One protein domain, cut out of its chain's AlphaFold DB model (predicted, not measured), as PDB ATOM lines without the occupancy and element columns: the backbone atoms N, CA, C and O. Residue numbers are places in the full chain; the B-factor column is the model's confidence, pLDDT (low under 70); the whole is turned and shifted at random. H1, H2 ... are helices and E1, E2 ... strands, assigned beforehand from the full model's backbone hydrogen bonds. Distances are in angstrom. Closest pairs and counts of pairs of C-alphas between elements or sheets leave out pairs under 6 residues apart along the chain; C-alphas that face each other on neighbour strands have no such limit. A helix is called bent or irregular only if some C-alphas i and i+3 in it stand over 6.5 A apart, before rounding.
ATOM      1  N   SER A   9     -33.153   1.136 -88.111       83.06
ATOM      2  CA  SER A   9     -32.804  -0.235 -87.733       83.06
ATOM      3  C   SER A   9     -31.460  -0.318 -87.004       83.06
ATOM      4  O   SER A   9     -31.338  -1.051 -86.028       83.06
ATOM      5  N   SER A  10     -30.468   0.476 -87.421       83.94
ATOM      6  CA  SER A  10     -29.161   0.555 -86.755       83.94
ATOM      7  C   SER A  10     -29.267   1.153 -85.349       83.94
ATOM      8  O   SER A  10     -28.585   0.695 -84.439       83.94
ATOM      9  N   ILE A  11     -30.153   2.136 -85.154       89.31
ATOM     10  CA  ILE A  11     -30.406   2.742 -83.837       89.31
ATOM     11  C   ILE A  11     -31.081   1.729 -82.908       89.31
ATOM     12  O   ILE A  11     -30.646   1.559 -81.775       89.31
ATOM     13  N   ILE A  12     -32.102   1.017 -83.395       91.56
ATOM     14  CA  ILE A  12     -32.793  -0.021 -82.614       91.56
ATOM     15  C   ILE A  12     -31.815  -1.125 -82.206       91.56
ATOM     16  O   ILE A  12     -31.779  -1.508 -81.039       91.56
ATOM     17  N   LEU A  13     -30.977  -1.594 -83.136       92.62
ATOM     18  CA  LEU A  13     -29.967  -2.609 -82.844       92.62
ATOM     19  C   LEU A  13     -28.970  -2.129 -81.778       92.62
ATOM     20  O   LEU A  13     -28.659  -2.881 -80.857       92.62
ATOM     21  N   ALA A  14     -28.516  -0.876 -81.863       90.62
ATOM     22  CA  ALA A  14     -27.623  -0.292 -80.866       90.62
ATOM     23  C   ALA A  14     -28.275  -0.220 -79.476       90.62
ATOM     24  O   ALA A  14     -27.642  -0.575 -78.485       90.62
ATOM     25  N   VAL A  15     -29.552   0.170 -79.389       93.88
ATOM     26  CA  VAL A  15     -30.298   0.204 -78.119       93.88
ATOM     27  C   VAL A  15     -30.441  -1.197 -77.522       93.88
ATOM     28  O   VAL A  15     -30.205  -1.375 -76.330       93.88
ATOM     29  N   VAL A  16     -30.767  -2.205 -78.338       93.62
ATOM     30  CA  VAL A  16     -30.865  -3.602 -77.882       93.62
ATOM     31  C   VAL A  16     -29.514  -4.116 -77.383       93.62
ATOM     32  O   VAL A  16     -29.458  -4.745 -76.329       93.62
ATOM     33  N   MET A  17     -28.419  -3.815 -78.087       93.31
ATOM     34  CA  MET A  17     -27.072  -4.187 -77.644       93.31
ATOM     35  C   MET A  17     -26.698  -3.523 -76.316       93.31
ATOM     36  O   MET A  17     -26.194  -4.200 -75.424       93.31
ATOM     37  N   LEU A  18     -26.976  -2.229 -76.150       95.19
ATOM     38  CA  LEU A  18     -26.713  -1.520 -74.895       95.19
ATOM     39  C   LEU A  18     -27.539  -2.091 -73.736       95.19
ATOM     40  O   LEU A  18     -27.000  -2.301 -72.651       95.19
ATOM     41  N   ALA A  19     -28.815  -2.402 -73.975       94.06
ATOM     42  CA  ALA A  19     -29.673  -3.043 -72.983       94.06
ATOM     43  C   ALA A  19     -29.153  -4.438 -72.596       94.06
ATOM     44  O   ALA A  19     -29.104  -4.771 -71.412       94.06
ATOM     45  N   TYR A  20     -28.704  -5.233 -73.572       94.31
ATOM     46  CA  TYR A  20     -28.105  -6.544 -73.326       94.31
ATOM     47  C   TYR A  20     -26.808  -6.449 -72.512       94.31
ATOM     48  O   TYR A  20     -26.620  -7.220 -71.569       94.31
ATOM     49  N   ILE A  21     -25.926  -5.498 -72.836       94.19
ATOM     50  CA  ILE A  21     -24.684  -5.270 -72.085       94.19
ATOM     51  C   ILE A  21     -25.013  -4.870 -70.647       94.19
ATOM     52  O   ILE A  21     -24.475  -5.468 -69.717       94.19
ATOM     53  N   ALA A  22     -25.930  -3.918 -70.452       93.31
ATOM     54  CA  ALA A  22     -26.350  -3.484 -69.123       93.31
ATOM     55  C   ALA A  22     -26.923  -4.650 -68.300       93.31
ATOM     56  O   ALA A  22     -26.508  -4.866 -67.164       93.31
ATOM     57  N   TRP A  23     -27.808  -5.458 -68.892       94.06
ATOM     58  CA  TRP A  23     -28.362  -6.644 -68.237       94.06
ATOM     59  C   TRP A  23     -27.285  -7.673 -67.882       94.06
ATOM     60  O   TRP A  23     -27.288  -8.222 -66.783       94.06
ATOM     61  N   SER A  24     -26.337  -7.916 -68.789       88.38
ATOM     62  CA  SER A  24     -25.245  -8.868 -68.569       88.38
ATOM     63  C   SER A  24     -24.349  -8.440 -67.406       88.38
ATOM     64  O   SER A  24     -23.978  -9.276 -66.587       88.38
ATOM     65  N   GLN A  25     -24.054  -7.142 -67.283       89.75
ATOM     66  CA  GLN A  25     -23.296  -6.595 -66.154       89.75
ATOM     67  C   GLN A  25     -24.043  -6.777 -64.826       89.75
ATOM     68  O   GLN A  25     -23.456  -7.238 -63.849       89.75
ATOM     69  N   VAL A  26     -25.351  -6.496 -64.799       91.00
ATOM     70  CA  VAL A  26     -26.188  -6.718 -63.607       91.00
ATOM     71  C   VAL A  26     -26.235  -8.201 -63.232       91.00
ATOM     72  O   VAL A  26     -26.066  -8.553 -62.067       91.00
ATOM     73  N   ALA A  27     -26.415  -9.091 -64.209       88.44
ATOM     74  CA  ALA A  27     -26.442 -10.530 -63.968       88.44
ATOM     75  C   ALA A  27     -25.105 -11.043 -63.409       88.44
ATOM     76  O   ALA A  27     -25.104 -11.828 -62.461       88.44
ATOM     77  N   LEU A  28     -23.974 -10.582 -63.954       85.62
ATOM     78  CA  LEU A  28     -22.642 -10.914 -63.443       85.62
ATOM     79  C   LEU A  28     -22.444 -10.415 -62.011       85.62
ATOM     80  O   LEU A  28     -21.959 -11.172 -61.175       85.62
ATOM     81  N   TYR A  29     -22.870  -9.186 -61.714       87.38
ATOM     82  CA  TYR A  29     -22.810  -8.628 -60.365       87.38
ATOM     83  C   TYR A  29     -23.591  -9.483 -59.357       87.38
ATOM     84  O   TYR A  29     -23.022  -9.928 -58.363       87.38
ATOM     85  N   LEU A  30     -24.852  -9.810 -59.659       84.06
ATOM     86  CA  LEU A  30     -25.695 -10.640 -58.788       84.06
ATOM     87  C   LEU A  30     -25.113 -12.044 -58.572       84.06
ATOM     88  O   LEU A  30     -25.203 -12.605 -57.480       84.06
ATOM     89  N   LYS A  31     -24.505 -12.639 -59.607       81.62
ATOM     90  CA  LYS A  31     -23.816 -13.931 -59.478       81.62
ATOM     91  C   LYS A  31     -22.543 -13.821 -58.639       81.62
ATOM     92  O   LYS A  31     -22.272 -14.735 -57.865       81.62
ATOM     93  N   GLY A  32     -21.799 -12.724 -58.764       78.94
ATOM     94  CA  GLY A  32     -20.631 -12.434 -57.934       78.94
ATOM     95  C   GLY A  32     -20.995 -12.284 -56.458       78.94
ATOM     96  O   GLY A  32     -20.343 -12.882 -55.606       78.94
ATOM     97  N   GLU A  33     -22.076 -11.566 -56.158       80.25
ATOM     98  CA  GLU A  33     -22.594 -11.414 -54.796       80.25
ATOM     99  C   GLU A  33     -23.044 -12.760 -54.208       80.25
ATOM    100  O   GLU A  33     -22.623 -13.136 -53.114       80.25
ATOM    101  N   ALA A  34     -23.818 -13.545 -54.966       74.75
ATOM    102  CA  ALA A  34     -24.236 -14.880 -54.543       74.75
ATOM    103  C   ALA A  34     -23.039 -15.814 -54.283       74.75
ATOM    104  O   ALA A  34     -23.045 -16.573 -53.314       74.75
ATOM    105  N   LEU A  35     -21.993 -15.741 -55.114       75.50
ATOM    106  CA  LEU A  35     -20.762 -16.502 -54.914       75.50
ATOM    107  C   LEU A  35     -20.006 -16.051 -53.658       75.50
ATOM    108  O   LEU A  35     -19.495 -16.896 -52.929       75.50
ATOM    109  N   ALA A  36     -19.938 -14.747 -53.384       76.62
ATOM    110  CA  ALA A  36     -19.299 -14.220 -52.180       76.62
ATOM    111  C   ALA A  36     -20.015 -14.692 -50.905       76.62
ATOM    112  O   ALA A  36     -19.362 -15.143 -49.964       76.62
ATOM    113  N   ILE A  37     -21.353 -14.667 -50.905       77.06
ATOM    114  CA  ILE A  37     -22.177 -15.200 -49.811       77.06
ATOM    115  C   ILE A  37     -21.910 -16.697 -49.616       77.06
ATOM    116  O   ILE A  37     -21.717 -17.154 -48.490       77.06
ATOM    117  N   GLU A  38     -21.859 -17.466 -50.704       71.38
ATOM    118  CA  GLU A  38     -21.613 -18.906 -50.645       71.38
ATOM    119  C   GLU A  38     -20.208 -19.234 -50.114       71.38
ATOM    120  O   GLU A  38     -20.063 -20.089 -49.240       71.38
ATOM    121  N   LYS A  39     -19.177 -18.501 -50.556       73.06
ATOM    122  CA  LYS A  39     -17.809 -18.624 -50.023       73.06
ATOM    123  C   LYS A  39     -17.763 -18.333 -48.521       73.06
ATOM    124  O   LYS A  39     -17.176 -19.110 -47.769       73.06
ATOM    125  N   ALA A  40     -18.424 -17.266 -48.069       74.38
ATOM    126  CA  ALA A  40     -18.511 -16.931 -46.648       74.38
ATOM    127  C   ALA A  40     -19.224 -18.028 -45.838       74.38
ATOM    128  O   ALA A  40     -18.785 -18.382 -44.743       74.38
ATOM    129  N   ARG A  41     -20.288 -18.624 -46.394       75.56
ATOM    130  CA  ARG A  41     -20.997 -19.748 -45.769       75.56
ATOM    131  C   ARG A  41     -20.097 -20.971 -45.609       75.56
ATOM    132  O   ARG A  41     -20.065 -21.557 -44.531       75.56
ATOM    133  N   VAL A  42     -19.369 -21.355 -46.657       73.75
ATOM    134  CA  VAL A  42     -18.472 -22.522 -46.615       73.75
ATOM    135  C   VAL A  42     -17.331 -22.316 -45.627       73.75
ATOM    136  O   VAL A  42     -17.052 -23.217 -44.840       73.75
ATOM    137  N   LEU A  43     -16.740 -21.119 -45.589       73.94
ATOM    138  CA  LEU A  43     -15.758 -20.760 -44.566       73.94
ATOM    139  C   LEU A  43     -16.323 -20.911 -43.154       73.94
ATOM    140  O   LEU A  43     -15.687 -21.530 -42.310       73.94
ATOM    141  N   SER A  44     -17.530 -20.398 -42.906       71.88
ATOM    142  CA  SER A  44     -18.179 -20.516 -41.598       71.88
ATOM    143  C   SER A  44     -18.406 -21.977 -41.196       71.88
ATOM    144  O   SER A  44     -18.169 -22.336 -40.043       71.88
ATOM    145  N   ILE A  45     -18.813 -22.836 -42.138       74.19
ATOM    146  CA  ILE A  45     -18.980 -24.276 -41.896       74.19
ATOM    147  C   ILE A  45     -17.634 -24.936 -41.574       74.19
ATOM    148  O   ILE A  45     -17.546 -25.671 -40.591       74.19
ATOM    149  N   ALA A  46     -16.595 -24.679 -42.371       74.00
ATOM    150  CA  ALA A  46     -15.264 -25.249 -42.163       74.00
ATOM    151  C   ALA A  46     -14.678 -24.838 -40.805       74.00
ATOM    152  O   ALA A  46     -14.173 -25.676 -40.063       74.00
ATOM    153  N   ASP A  47     -14.827 -23.566 -40.449       75.88
ATOM    154  CA  ASP A  47     -14.395 -23.008 -39.172       75.88
ATOM    155  C   ASP A  47     -15.131 -23.652 -37.980       75.88
ATOM    156  O   ASP A  47     -14.514 -24.028 -36.984       75.88
ATOM    157  N   HIS A  48     -16.450 -23.874 -38.083       75.88
ATOM    158  CA  HIS A  48     -17.185 -24.624 -37.054       75.88
ATOM    159  C   HIS A  48     -16.695 -26.069 -36.931       75.88
ATOM    160  O   HIS A  48     -16.534 -26.567 -35.818       75.88
ATOM    161  N   LEU A  49     -16.463 -26.750 -38.054       75.94
ATOM    162  CA  LEU A  49     -16.005 -28.138 -38.046       75.94
ATOM    163  C   LEU A  49     -14.624 -28.274 -37.405       75.94
ATOM    164  O   LEU A  49     -14.444 -29.148 -36.560       75.94
ATOM    165  N   GLU A  50     -13.673 -27.407 -37.752       74.69
ATOM    166  CA  GLU A  50     -12.331 -27.434 -37.162       74.69
ATOM    167  C   GLU A  50     -12.355 -27.100 -35.664       74.69
ATOM    168  O   GLU A  50     -11.706 -27.789 -34.874       74.69
ATOM    169  N   PHE A  51     -13.176 -26.134 -35.238       77.06
ATOM    170  CA  PHE A  51     -13.379 -25.844 -33.816       77.06
ATOM    171  C   PHE A  51     -13.879 -27.068 -33.033       77.06
ATOM    172  O   PHE A  51     -13.332 -27.416 -31.980       77.06
ATOM    173  N   TRP A  52     -14.908 -27.748 -33.547       75.44
ATOM    174  CA  TRP A  52     -15.476 -28.918 -32.881       75.44
ATOM    175  C   TRP A  52     -14.549 -30.122 -32.937       75.44
ATOM    176  O   TRP A  52     -14.413 -30.821 -31.940       75.44
ATOM    177  N   LYS A  53     -13.852 -30.341 -34.053       75.44
ATOM    178  CA  LYS A  53     -12.813 -31.366 -34.167       75.44
ATOM    179  C   LYS A  53     -11.739 -31.164 -33.101       75.44
ATOM    180  O   LYS A  53     -11.418 -32.108 -32.389       75.44
ATOM    181  N   HIS A  54     -11.227 -29.944 -32.946       73.44
ATOM    182  CA  HIS A  54     -10.238 -29.633 -31.918       73.44
ATOM    183  C   HIS A  54     -10.790 -29.886 -30.507       73.44
ATOM    184  O   HIS A  54     -10.160 -30.580 -29.712       73.44
ATOM    185  N   THR A  55     -11.997 -29.387 -30.223       71.56
ATOM    186  CA  THR A  55     -12.670 -29.566 -28.928       71.56
ATOM    187  C   THR A  55     -12.888 -31.046 -28.595       71.56
ATOM    188  O   THR A  55     -12.485 -31.494 -27.527       71.56
ATOM    189  N   PHE A  56     -13.465 -31.832 -29.507       71.88
ATOM    190  CA  PHE A  56     -13.789 -33.244 -29.269       71.88
ATOM    191  C   PHE A  56     -12.562 -34.155 -29.229       71.88
ATOM    192  O   PHE A  56     -12.538 -35.113 -28.458       71.88
ATOM    193  N   LEU A  57     -11.540 -33.885 -30.047       67.81
ATOM    194  CA  LEU A  57     -10.310 -34.679 -30.023       67.81
ATOM    195  C   LEU A  57      -9.515 -34.449 -28.733       67.81
ATOM    196  O   LEU A  57      -8.920 -35.393 -28.218       67.81
ATOM    197  N   GLN A  58      -9.518 -33.225 -28.200       67.06
ATOM    198  CA  GLN A  58      -8.786 -32.898 -26.973       67.06
ATOM    199  C   GLN A  58      -9.561 -33.212 -25.696       67.06
ATOM    200  O   GLN A  58      -8.958 -33.578 -24.691       67.06
ATOM    201  N   GLN A  59     -10.886 -33.084 -25.721       61.25
ATOM    202  CA  GLN A  59     -11.735 -33.282 -24.554       61.25
ATOM    203  C   GLN A  59     -12.567 -34.545 -24.771       61.25
ATOM    204  O   GLN A  59     -13.606 -34.526 -25.428       61.25
ATOM    205  N   HIS A  60     -12.068 -35.673 -24.258       59.00
ATOM    206  CA  HIS A  60     -12.693 -36.993 -24.351       59.00
ATOM    207  C   HIS A  60     -14.066 -37.032 -23.642       59.00
ATOM    208  O   HIS A  60     -14.191 -37.533 -22.529       59.00
ATOM    209  N   ALA A  61     -15.095 -36.520 -24.322       55.91
ATOM    210  CA  ALA A  61     -16.524 -36.517 -23.990       55.91
ATOM    211  C   ALA A  61     -17.056 -35.467 -22.988       55.91
ATOM    212  O   ALA A  61     -18.260 -35.215 -23.010       55.91
ATOM    213  N   ALA A  62     -16.228 -34.812 -22.167       67.88
ATOM    214  CA  ALA A  62     -16.689 -33.746 -21.263       67.88
ATOM    215  C   ALA A  62     -16.269 -32.362 -21.775       67.88
ATOM    216  O   ALA A  62     -15.079 -32.088 -21.879       67.88
ATOM    217  N   ILE A  63     -17.242 -31.501 -22.082       69.56
ATOM    218  CA  ILE A  63     -16.992 -30.130 -22.546       69.56
ATOM    219  C   ILE A  63     -16.674 -29.231 -21.343       69.56
ATOM    220  O   ILE A  63     -17.548 -28.966 -20.515       69.56
ATOM    221  N   ASP A  64     -15.444 -28.726 -21.271       75.25
ATOM    222  CA  ASP A  64     -15.044 -27.681 -20.324       75.25
ATOM    223  C   ASP A  64     -15.364 -26.290 -20.898       75.25
ATOM    224  O   ASP A  64     -14.730 -25.809 -21.840       75.25
ATOM    225  N   VAL A  65     -16.366 -25.632 -20.310       74.88
ATOM    226  CA  VAL A  65     -16.862 -24.304 -20.708       74.88
ATOM    227  C   VAL A  65     -15.792 -23.215 -20.581       74.88
ATOM    228  O   VAL A  65     -15.778 -22.286 -21.389       74.88
ATOM    229  N   GLU A  66     -14.892 -23.304 -19.602       73.50
ATOM    230  CA  GLU A  66     -13.820 -22.314 -19.442       73.50
ATOM    231  C   GLU A  66     -12.719 -22.535 -20.484       73.50
ATOM    232  O   GLU A  66     -12.230 -21.574 -21.083       73.50
ATOM    233  N   ALA A  67     -12.415 -23.794 -20.805       70.06
ATOM    234  CA  ALA A  67     -11.523 -24.123 -21.913       70.06
ATOM    235  C   ALA A  67     -12.090 -23.690 -23.277       70.06
ATOM    236  O   ALA A  67     -11.322 -23.287 -24.150       70.06
ATOM    237  N   LEU A  68     -13.418 -23.711 -23.468       72.31
ATOM    238  CA  LEU A  68     -14.045 -23.177 -24.683       72.31
ATOM    239  C   LEU A  68     -13.831 -21.664 -24.818       72.31
ATOM    240  O   LEU A  68     -13.490 -21.202 -25.902       72.31
ATOM    241  N   LYS A  69     -13.980 -20.894 -23.732       70.12
ATOM    242  CA  LYS A  69     -13.786 -19.430 -23.746       70.12
ATOM    243  C   LYS A  69     -12.340 -19.018 -24.041       70.12
ATOM    244  O   LYS A  69     -12.129 -17.954 -24.613       70.12
ATOM    245  N   GLY A  70     -11.365 -19.837 -23.640       64.94
ATOM    246  CA  GLY A  70      -9.931 -19.604 -23.858       64.94
ATOM    247  C   GLY A  70      -9.317 -20.386 -25.025       64.94
ATOM    248  O   GLY A  70      -8.094 -20.414 -25.150       64.94
ATOM    249  N   GLY A  71     -10.135 -21.070 -25.830       65.50
ATOM    250  CA  GLY A  71      -9.678 -21.986 -26.872       65.50
ATOM    251  C   GLY A  71      -9.160 -21.305 -28.145       65.50
ATOM    252  O   GLY A  71      -9.036 -20.089 -28.242       65.50
ATOM    253  N   VAL A  72      -8.903 -22.120 -29.176       64.38
ATOM    254  CA  VAL A  72      -8.354 -21.705 -30.490       64.38
ATOM    255  C   VAL A  72      -9.229 -20.670 -31.215       64.38
ATOM    256  O   VAL A  72      -8.763 -19.984 -32.126       64.38
ATOM    257  N   ARG A  73     -10.495 -20.527 -30.808       68.62
ATOM    258  CA  ARG A  73     -11.443 -19.556 -31.349       68.62
ATOM    259  C   ARG A  73     -12.068 -18.737 -30.227       68.62
ATOM    260  O   ARG A  73     -12.503 -19.292 -29.223       68.62
ATOM    261  N   ASN A  74     -12.191 -17.429 -30.447       69.00
ATOM    262  CA  ASN A  74     -12.923 -16.546 -29.543       69.00
ATOM    263  C   ASN A  74     -14.425 -16.832 -29.666       69.00
ATOM    264  O   ASN A  74     -15.081 -16.338 -30.590       69.00
ATOM    265  N   VAL A  75     -14.967 -17.616 -28.740       75.56
ATOM    266  CA  VAL A  75     -16.403 -17.893 -28.629       75.56
ATOM    267  C   VAL A  75     -17.005 -17.119 -27.462       75.56
ATOM    268  O   VAL A  75     -16.417 -17.018 -26.386       75.56
ATOM    269  N   GLN A  76     -18.195 -16.568 -27.673       78.19
ATOM    270  CA  GLN A  76     -18.991 -15.968 -26.613       78.19
ATOM    271  C   GLN A  76     -20.043 -16.978 -26.163       78.19
ATOM    272  O   GLN A  76     -20.855 -17.436 -26.965       78.19
ATOM    273  N   LEU A  77     -20.025 -17.319 -24.876       78.88
ATOM    274  CA  LEU A  77     -20.981 -18.234 -24.259       78.88
ATOM    275  C   LEU A  77     -21.852 -17.468 -23.270       78.88
ATOM    276  O   LEU A  77     -21.342 -16.911 -22.296       78.88
ATOM    277  N   THR A  78     -23.160 -17.487 -23.501       79.44
ATOM    278  CA  THR A  78     -24.155 -16.887 -22.607       79.44
ATOM    279  C   THR A  78     -25.019 -17.998 -22.027       79.44
ATOM    280  O   THR A  78     -25.645 -18.746 -22.778       79.44
ATOM    281  N   LEU A  79     -25.042 -18.129 -20.698       80.62
ATOM    282  CA  LEU A  79     -25.914 -19.081 -20.009       80.62
ATOM    283  C   LEU A  79     -27.374 -18.631 -20.161       80.62
ATOM    284  O   LEU A  79     -27.685 -17.466 -19.921       80.62
ATOM    285  N   ILE A  80     -28.254 -19.549 -20.552       78.88
ATOM    286  CA  ILE A  80     -29.697 -19.324 -20.545       78.88
ATOM    287  C   ILE A  80     -30.212 -19.715 -19.165       78.88
ATOM    288  O   ILE A  80     -30.205 -20.892 -18.803       78.88
ATOM    289  N   GLU A  81     -30.674 -18.732 -18.400       69.31
ATOM    290  CA  GLU A  81     -31.383 -18.995 -17.152       69.31
ATOM    291  C   GLU A  81     -32.766 -19.567 -17.486       69.31
ATOM    292  O   GLU A  81     -33.588 -18.917 -18.132       69.31
ATOM    293  N   GLN A  82     -33.011 -20.821 -17.102       65.88
ATOM    294  CA  GLN A  82     -34.314 -21.456 -17.271       65.88
ATOM    295  C   GLN A  82     -35.117 -21.311 -15.979       65.88
ATOM    296  O   GLN A  82     -34.790 -21.913 -14.960       65.88
ATOM    297  N   GLU A  83     -36.194 -20.526 -16.027       63.12
ATOM    298  CA  GLU A  83     -37.014 -20.176 -14.857       63.12
ATOM    299  C   GLU A  83     -37.801 -21.360 -14.247       63.12
ATOM    300  O   GLU A  83     -38.407 -21.208 -13.189       63.12
ATOM    301  N   GLN A  84     -37.825 -22.541 -14.883       56.44
ATOM    302  CA  GLN A  84     -38.745 -23.639 -14.534       56.44
ATOM    303  C   GLN A  84     -38.100 -25.035 -14.446       56.44
ATOM    304  O   GLN A  84     -38.756 -26.032 -14.742       56.44
ATOM    305  N   MET A  85     -36.838 -25.145 -14.021       52.84
ATOM    306  CA  MET A  85     -36.230 -26.453 -13.730       52.84
ATOM    307  C   MET A  85     -35.996 -26.667 -12.234       52.84
ATOM    308  O   MET A  85     -35.468 -25.801 -11.534       52.84
ATOM    309  N   THR A  86     -36.376 -27.847 -11.745       57.12
ATOM    310  CA  THR A  86     -36.047 -28.327 -10.400       57.12
ATOM    311  C   THR A  86     -34.522 -28.475 -10.242       57.12
ATOM    312  O   THR A  86     -33.843 -28.820 -11.212       57.12
ATOM    313  N   PRO A  87     -33.951 -28.252  -9.040       58.62
ATOM    314  CA  PRO A  87     -32.495 -28.239  -8.810       58.62
ATOM    315  C   PRO A  87     -31.743 -29.512  -9.237       58.62
ATOM    316  O   PRO A  87     -30.536 -29.474  -9.445       58.62
ATOM    317  N   GLU A  88     -32.449 -30.635  -9.369       55.53
ATOM    318  CA  GLU A  88     -31.892 -31.954  -9.692       55.53
ATOM    319  C   GLU A  88     -31.843 -32.249 -11.207       55.53
ATOM    320  O   GLU A  88     -31.295 -33.273 -11.605       55.53
ATOM    321  N   GLN A  89     -32.383 -31.363 -12.056       55.47
ATOM    322  CA  GLN A  89     -32.434 -31.518 -13.521       55.47
ATOM    323  C   GLN A  89     -31.824 -30.332 -14.285       55.47
ATOM    324  O   GLN A  89     -32.095 -30.164 -15.471       55.47
ATOM    325  N   GLN A  90     -31.018 -29.489 -13.633       58.50
ATOM    326  CA  GLN A  90     -30.440 -28.307 -14.274       58.50
ATOM    327  C   GLN A  90     -29.276 -28.669 -15.204       58.50
ATOM    328  O   GLN A  90     -28.104 -28.438 -14.895       58.50
ATOM    329  N   ASP A  91     -29.606 -29.192 -16.381       67.69
ATOM    330  CA  ASP A  91     -28.708 -29.111 -17.522       67.69
ATOM    331  C   ASP A  91     -28.433 -27.630 -17.805       67.69
ATOM    332  O   ASP A  91     -29.342 -26.815 -17.986       67.69
ATOM    333  N   LYS A  92     -27.154 -27.252 -17.816       71.06
ATOM    334  CA  LYS A  92     -26.758 -25.880 -18.137       71.06
ATOM    335  C   LYS A  92     -26.834 -25.689 -19.644       71.06
ATOM    336  O   LYS A  92     -26.055 -26.278 -20.389       71.06
ATOM    337  N   VAL A  93     -27.751 -24.835 -20.086       75.31
ATOM    338  CA  VAL A  93     -27.909 -24.502 -21.503       75.31
ATOM    339  C   VAL A  93     -27.168 -23.209 -21.809       75.31
ATOM    340  O   VAL A  93     -27.419 -22.180 -21.188       75.31
ATOM    341  N   TYR A  94     -26.280 -23.247 -22.797       75.44
ATOM    342  CA  TYR A  94     -25.543 -22.078 -23.263       75.44
ATOM    343  C   TYR A  94     -25.932 -21.750 -24.702       75.44
ATOM    344  O   TYR A  94     -26.013 -22.643 -25.546       75.44
ATOM    345  N   VAL A  95     -26.110 -20.464 -25.004       77.69
ATOM    346  CA  VAL A  95     -26.032 -19.979 -26.385       77.69
ATOM    347  C   VAL A  95     -24.574 -19.675 -26.689       77.69
ATOM    348  O   VAL A  95     -23.927 -18.936 -25.946       77.69
ATOM    349  N   MET A  96     -24.073 -20.237 -27.787       78.25
ATOM    350  CA  MET A  96     -22.731 -19.967 -28.283       78.25
ATOM    351  C   MET A  96     -22.796 -19.096 -29.531       78.25
ATOM    352  O   MET A  96     -23.427 -19.466 -30.521       78.25
ATOM    353  N   TYR A  97     -22.094 -17.970 -29.488       76.12
ATOM    354  CA  TYR A  97     -21.851 -17.121 -30.643       76.12
ATOM    355  C   TYR A  97     -20.379 -17.184 -31.010       76.12
ATOM    356  O   TYR A  97     -19.496 -17.092 -30.155       76.12
ATOM    357  N   TYR A  98     -20.116 -17.325 -32.302       71.88
ATOM    358  CA  TYR A  98     -18.765 -17.257 -32.818       71.88
ATOM    359  C   TYR A  98     -18.458 -15.825 -33.228       71.88
ATOM    360  O   TYR A  98     -19.228 -15.207 -33.966       71.88
ATOM    361  N   ASN A  99     -17.319 -15.309 -32.778       73.62
ATOM    362  CA  ASN A  99     -16.810 -14.057 -33.316       73.62
ATOM    363  C   ASN A  99     -16.359 -14.244 -34.771       73.62
ATOM    364  O   ASN A  99     -16.126 -15.369 -35.235       73.62
ATOM    365  N   ALA A 100     -16.225 -13.124 -35.486       71.12
ATOM    366  CA  ALA A 100     -15.592 -13.126 -36.797       71.12
ATOM    367  C   ALA A 100     -14.174 -13.730 -36.687       71.12
ATOM    368  O   ALA A 100     -13.467 -13.418 -35.721       71.12
ATOM    369  N   PRO A 101     -13.769 -14.602 -37.626       69.88
ATOM    370  CA  PRO A 101     -12.432 -15.182 -37.618       69.88
ATOM    371  C   PRO A 101     -11.370 -14.090 -37.791       69.88
ATOM    372  O   PRO A 101     -11.595 -13.096 -38.483       69.88
ATOM    373  N   THR A 102     -10.211 -14.270 -37.157       78.81
ATOM    374  CA  THR A 102      -9.047 -13.394 -37.347       78.81
ATOM    375  C   THR A 102      -8.438 -13.587 -38.739       78.81
ATOM    376  O   THR A 102      -8.676 -14.603 -39.392       78.81
ATOM    377  N   ASP A 103      -7.600 -12.653 -39.195       78.88
ATOM    378  CA  ASP A 103      -6.919 -12.767 -40.495       78.88
ATOM    379  C   ASP A 103      -6.029 -14.023 -40.591       78.88
ATOM    380  O   ASP A 103      -5.956 -14.677 -41.636       78.88
ATOM    381  N   GLU A 104      -5.389 -14.409 -39.484       78.56
ATOM    382  CA  GLU A 104      -4.610 -15.649 -39.396       78.56
ATOM    383  C   GLU A 104      -5.505 -16.888 -39.534       78.56
ATOM    384  O   GLU A 104      -5.178 -17.807 -40.289       78.56
ATOM    385  N   GLN A 105      -6.667 -16.897 -38.872       73.69
ATOM    386  CA  GLN A 105      -7.650 -17.976 -38.992       73.69
ATOM    387  C   GLN A 105      -8.208 -18.055 -40.414       73.69
ATOM    388  O   GLN A 105      -8.266 -19.139 -40.983       73.69
ATOM    389  N   LEU A 106      -8.546 -16.923 -41.037       74.38
ATOM    390  CA  LEU A 106      -8.981 -16.873 -42.434       74.38
ATOM    391  C   LEU A 106      -7.921 -17.441 -43.382       74.38
ATOM    392  O   LEU A 106      -8.247 -18.215 -44.280       74.38
ATOM    393  N   THR A 107      -6.649 -17.117 -43.150       77.50
ATOM    394  CA  THR A 107      -5.533 -17.649 -43.942       77.50
ATOM    395  C   THR A 107      -5.409 -19.164 -43.782       77.50
ATOM    396  O   THR A 107      -5.274 -19.873 -44.779       77.50
ATOM    397  N   ALA A 108      -5.522 -19.683 -42.557       72.56
ATOM    398  CA  ALA A 108      -5.528 -21.121 -42.300       72.56
ATOM    399  C   ALA A 108      -6.758 -21.822 -42.903       72.56
ATOM    400  O   ALA A 108      -6.649 -22.962 -43.351       72.56
ATOM    401  N   LEU A 109      -7.910 -21.145 -42.954       70.94
ATOM    402  CA  LEU A 109      -9.160 -21.665 -43.508       70.94
ATOM    403  C   LEU A 109      -9.230 -21.587 -45.040       70.94
ATOM    404  O   LEU A 109     -10.036 -22.298 -45.641       70.94
ATOM    405  N   ASN A 110      -8.389 -20.780 -45.693       69.69
ATOM    406  CA  ASN A 110      -8.359 -20.668 -47.157       69.69
ATOM    407  C   ASN A 110      -8.104 -22.008 -47.854       69.69
ATOM    408  O   ASN A 110      -8.616 -22.218 -48.946       69.69
ATOM    409  N   ARG A 111      -7.414 -22.954 -47.206       66.94
ATOM    410  CA  ARG A 111      -7.246 -24.331 -47.713       66.94
ATOM    411  C   ARG A 111      -8.562 -25.110 -47.866       66.94
ATOM    412  O   ARG A 111      -8.594 -26.169 -48.486       66.94
ATOM    413  N   TYR A 112      -9.635 -24.633 -47.236       62.91
ATOM    414  CA  TYR A 112     -10.987 -25.177 -47.349       62.91
ATOM    415  C   TYR A 112     -11.835 -24.403 -48.367       62.91
ATOM    416  O   TYR A 112     -12.949 -24.828 -48.675       62.91
ATOM    417  N   GLN A 113     -11.329 -23.293 -48.916       61.69
ATOM    418  CA  GLN A 113     -11.955 -22.618 -50.045       61.69
ATOM    419  C   GLN A 113     -11.563 -23.325 -51.342       61.69
ATOM    420  O   GLN A 113     -10.455 -23.174 -51.838       61.69
ATOM    421  N   SER A 114     -12.501 -24.059 -51.929       58.91
ATOM    422  CA  SER A 114     -12.391 -24.488 -53.323       58.91
ATOM    423  C   SER A 114     -13.019 -23.423 -54.221       58.91
ATOM    424  O   SER A 114     -14.106 -22.940 -53.921       58.91
ATOM    425  N   GLU A 115     -12.416 -23.081 -55.364       55.53
ATOM    426  CA  GLU A 115     -13.117 -22.283 -56.391       55.53
ATOM    427  C   GLU A 115     -14.344 -23.020 -56.962       55.53
ATOM    428  O   GLU A 115     -15.249 -22.410 -57.532       55.53
ATOM    429  N   LEU A 116     -14.415 -24.336 -56.746       54.38
ATOM    430  CA  LEU A 116     -15.494 -25.227 -57.157       54.38
ATOM    431  C   LEU A 116     -16.482 -25.502 -56.013       54.38
ATOM    432  O   LEU A 116     -17.008 -26.612 -55.932       54.38
ATOM    433  N   VAL A 117     -16.760 -24.491 -55.172       51.34
ATOM    434  CA  VAL A 117     -17.650 -24.466 -53.978       51.34
ATOM    435  C   VAL A 117     -18.974 -25.258 -54.120       51.34
ATOM    436  O   VAL A 117     -19.632 -25.584 -53.139       51.34
ATOM    437  N   LEU A 118     -19.387 -25.590 -55.343       49.41
ATOM    438  CA  LEU A 118     -20.662 -26.213 -55.685       49.41
ATOM    439  C   LEU A 118     -20.634 -27.739 -55.860       49.41
ATOM    440  O   LEU A 118     -21.693 -28.333 -56.073       49.41
ATOM    441  N   SER A 119     -19.475 -28.393 -55.809       47.50
ATOM    442  CA  SER A 119     -19.396 -29.839 -56.037       47.50
ATOM    443  C   SER A 119     -19.225 -30.600 -54.717       47.50
ATOM    444  O   SER A 119     -18.433 -30.223 -53.859       47.50
ATOM    445  N   ARG A 120     -20.016 -31.665 -54.523       52.41
ATOM    446  CA  ARG A 120     -20.116 -32.435 -53.266       52.41
ATOM    447  C   ARG A 120     -18.938 -33.400 -53.094       52.41
ATOM    448  O   ARG A 120     -19.140 -34.611 -53.065       52.41
ATOM    449  N   TYR A 121     -17.717 -32.886 -53.031       59.44
ATOM    450  CA  TYR A 121     -16.525 -33.698 -52.805       59.44
ATOM    451  C   TYR A 121     -15.705 -33.133 -51.644       59.44
ATOM    452  O   TYR A 121     -15.606 -31.924 -51.479       59.44
ATOM    453  N   PHE A 122     -15.117 -34.016 -50.843       62.50
ATOM    454  CA  PHE A 122     -14.117 -33.676 -49.838       62.50
ATOM    455  C   PHE A 122     -12.999 -34.714 -49.914       62.50
ATOM    456  O   PHE A 122     -13.243 -35.888 -50.202       62.50
ATOM    457  N   TYR A 123     -11.773 -34.273 -49.686       68.75
ATOM    458  CA  TYR A 123     -10.610 -35.131 -49.558       68.75
ATOM    459  C   TYR A 123     -10.461 -35.562 -48.109       68.75
ATOM    460  O   TYR A 123     -10.740 -34.798 -47.183       68.75
ATOM    461  N   LEU A 124     -10.026 -36.804 -47.931       75.81
ATOM    462  CA  LEU A 124      -9.800 -37.427 -46.640       75.81
ATOM    463  C   LEU A 124      -8.411 -38.059 -46.667       75.81
ATOM    464  O   LEU A 124      -8.128 -38.914 -47.505       75.81
ATOM    465  N   VAL A 125      -7.546 -37.606 -45.767       75.44
ATOM    466  CA  VAL A 125      -6.208 -38.160 -45.569       75.44
ATOM    467  C   VAL A 125      -6.295 -39.182 -44.453       75.44
ATOM    468  O   VAL A 125      -6.806 -38.899 -43.367       75.44
ATOM    469  N   VAL A 126      -5.805 -40.381 -44.746       78.31
ATOM    470  CA  VAL A 126      -5.760 -41.517 -43.827       78.31
ATOM    471  C   VAL A 126      -4.318 -41.960 -43.652       78.31
ATOM    472  O   VAL A 126      -3.560 -42.008 -44.621       78.31
ATOM    473  N   ASN A 127      -3.939 -42.279 -42.417       82.56
ATOM    474  CA  ASN A 127      -2.637 -42.874 -42.130       82.56
ATOM    475  C   ASN A 127      -2.595 -44.363 -42.524       82.56
ATOM    476  O   ASN A 127      -3.606 -44.953 -42.905       82.56
ATOM    477  N   GLU A 128      -1.424 -44.991 -42.388       85.88
ATOM    478  CA  GLU A 128      -1.205 -46.413 -42.716       85.88
ATOM    479  C   GLU A 128      -2.125 -47.375 -41.940       85.88
ATOM    480  O   GLU A 128      -2.389 -48.485 -42.394       85.88
ATOM    481  N   ASN A 129      -2.671 -46.929 -40.804       86.12
ATOM    482  CA  ASN A 129      -3.596 -47.689 -39.964       86.12
ATOM    483  C   ASN A 129      -5.078 -47.412 -40.288       86.12
ATOM    484  O   ASN A 129      -5.960 -47.878 -39.568       86.12
ATOM    485  N   GLY A 130      -5.374 -46.634 -41.335       73.50
ATOM    486  CA  GLY A 130      -6.738 -46.292 -41.743       73.50
ATOM    487  C   GLY A 130      -7.429 -45.246 -40.859       73.50
ATOM    488  O   GLY A 130      -8.647 -45.092 -40.939       73.50
ATOM    489  N   GLN A 131      -6.686 -44.517 -40.022       70.69
ATOM    490  CA  GLN A 131      -7.235 -43.437 -39.197       70.69
ATOM    491  C   GLN A 131      -7.221 -42.113 -39.957       70.69
ATOM    492  O   GLN A 131      -6.215 -41.757 -40.573       70.69
ATOM    493  N   VAL A 132      -8.328 -41.373 -39.884       72.19
ATOM    494  CA  VAL A 132      -8.469 -40.058 -40.517       72.19
ATOM    495  C   VAL A 132      -7.565 -39.050 -39.815       72.19
ATOM    496  O   VAL A 132      -7.749 -38.772 -38.632       72.19
ATOM    497  N   THR A 133      -6.609 -38.485 -40.545       75.81
ATOM    498  CA  THR A 133      -5.705 -37.445 -40.034       75.81
ATOM    499  C   THR A 133      -6.130 -36.055 -40.485       75.81
ATOM    500  O   THR A 133      -5.925 -35.083 -39.762       75.81
ATOM    501  N   GLU A 134      -6.747 -35.941 -41.664       70.25
ATOM    502  CA  GLU A 134      -7.111 -34.646 -42.233       70.25
ATOM    503  C   GLU A 134      -8.286 -34.733 -43.211       70.25
ATOM    504  O   GLU A 134      -8.492 -35.757 -43.860       70.25
ATOM    505  N   THR A 135      -9.048 -33.646 -43.332       67.88
ATOM    506  CA  THR A 135     -10.159 -33.519 -44.284       67.88
ATOM    507  C   THR A 135     -10.173 -32.117 -44.871       67.88
ATOM    508  O   THR A 135     -10.161 -31.165 -44.099       67.88
ATOM    509  N   PHE A 136     -10.220 -31.960 -46.194       67.56
ATOM    510  CA  PHE A 136     -10.251 -30.641 -46.845       67.56
ATOM    511  C   PHE A 136     -10.964 -30.677 -48.205       67.56
ATOM    512  O   PHE A 136     -11.236 -31.744 -48.742       67.56
ATOM    513  N   TRP A 137     -11.320 -29.511 -48.749       60.44
ATOM    514  CA  TRP A 137     -12.161 -29.382 -49.953       60.44
ATOM    515  C   TRP A 137     -11.375 -29.056 -51.228       60.44
ATOM    516  O   TRP A 137     -11.942 -29.105 -52.320       60.44
TER     517      TRP A 137
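Overview. This is residues 9 to 137 of the 140 residues of an uncharacterized protein of Corallincola sp. C4 (UniProt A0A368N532). Look first for one long helix, H1, whose first half, residues 9 to 34, sticks out free as an arm, while two small strand hairpins stand off on either side of its second half. The short helix H3 crosses that second half, the E1 and E2 hairpin has the tiny helix H2 near it, and the tip of its loop, residues 83 to 89, also sticks out. The printed part has 129 residues, with three named helices and four named strands in the order H1, H2, E1, E2, H3, E3, E4; the class is mixed, helices and strands, and the two sheets, E1 - E2 and E3 - E4, are each antiparallel. The whole is extended, with a radius of gyration of the C-alphas of 23.5 A and a flat outline of 84 by 51 by 25 A, and the arm makes much of its length.

Arrangement. Start with H1, residues 9 to 58, and go on to H2, residues 65 to 69: the two are close but not clearly touching, with the closest C-alphas, those of Thr 55 and Leu 68, 7.8 A apart. Next find the hairpin of E1, residues 75 to 80, and E2, residues 93 to 98, antiparallel at 154 degrees, where N 78 and O 95 are within hydrogen-bond range at 2.9 A. The closest C-alphas of H2 and E1, those of Lys 69 and Val 75, are 5.7 A apart, while H1 is apart from both E1 and E2. H3, residues 103 to 112, touches H1 at residues 42 to 47 alone, about perpendicular at 79 degrees, with Ala 46 and Tyr 112 the closest C-alphas at 6.7 A. H3 is irregular, but only just: C-alphas 108 and 111 are 6.52 A apart. The hairpin of E3, residues 123 to 126, and E4, residues 132 to 136, is antiparallel at 164 degrees, with N 125 and O 134 within hydrogen-bond range at 2.8 A. Tyr 112 and Phe 136 hold the closest C-alphas of H3 and E4, 5.5 A apart. In H1 and H2 every O i to N i+4 pair is within hydrogen-bond range; in H3, 4 of 6 are.

Along the chain. Find C-alpha 9 at (-32.804, -0.235, -87.733); from there H1 runs 73.0 A to C-alpha 58 at (-8.786, -32.898, -26.973). H2 measures 6.5 A, E1 15.6 A, E2 16.3 A, H3 14.7 A, E3 9.9 A and E4 11.5 A, ending at C-alpha 136 at (-10.251, -30.641, -46.845).

Size, cuts and confidence. The C-alphas farthest apart, those of Ser 9 and Glu 88, are 84.2 A apart. The printed part has no cut, and the link from E1 to E2 is long. The mean pLDDT of the printed part is 73.7, and residues 81 to 91 and 110 to 123 are among those under 70.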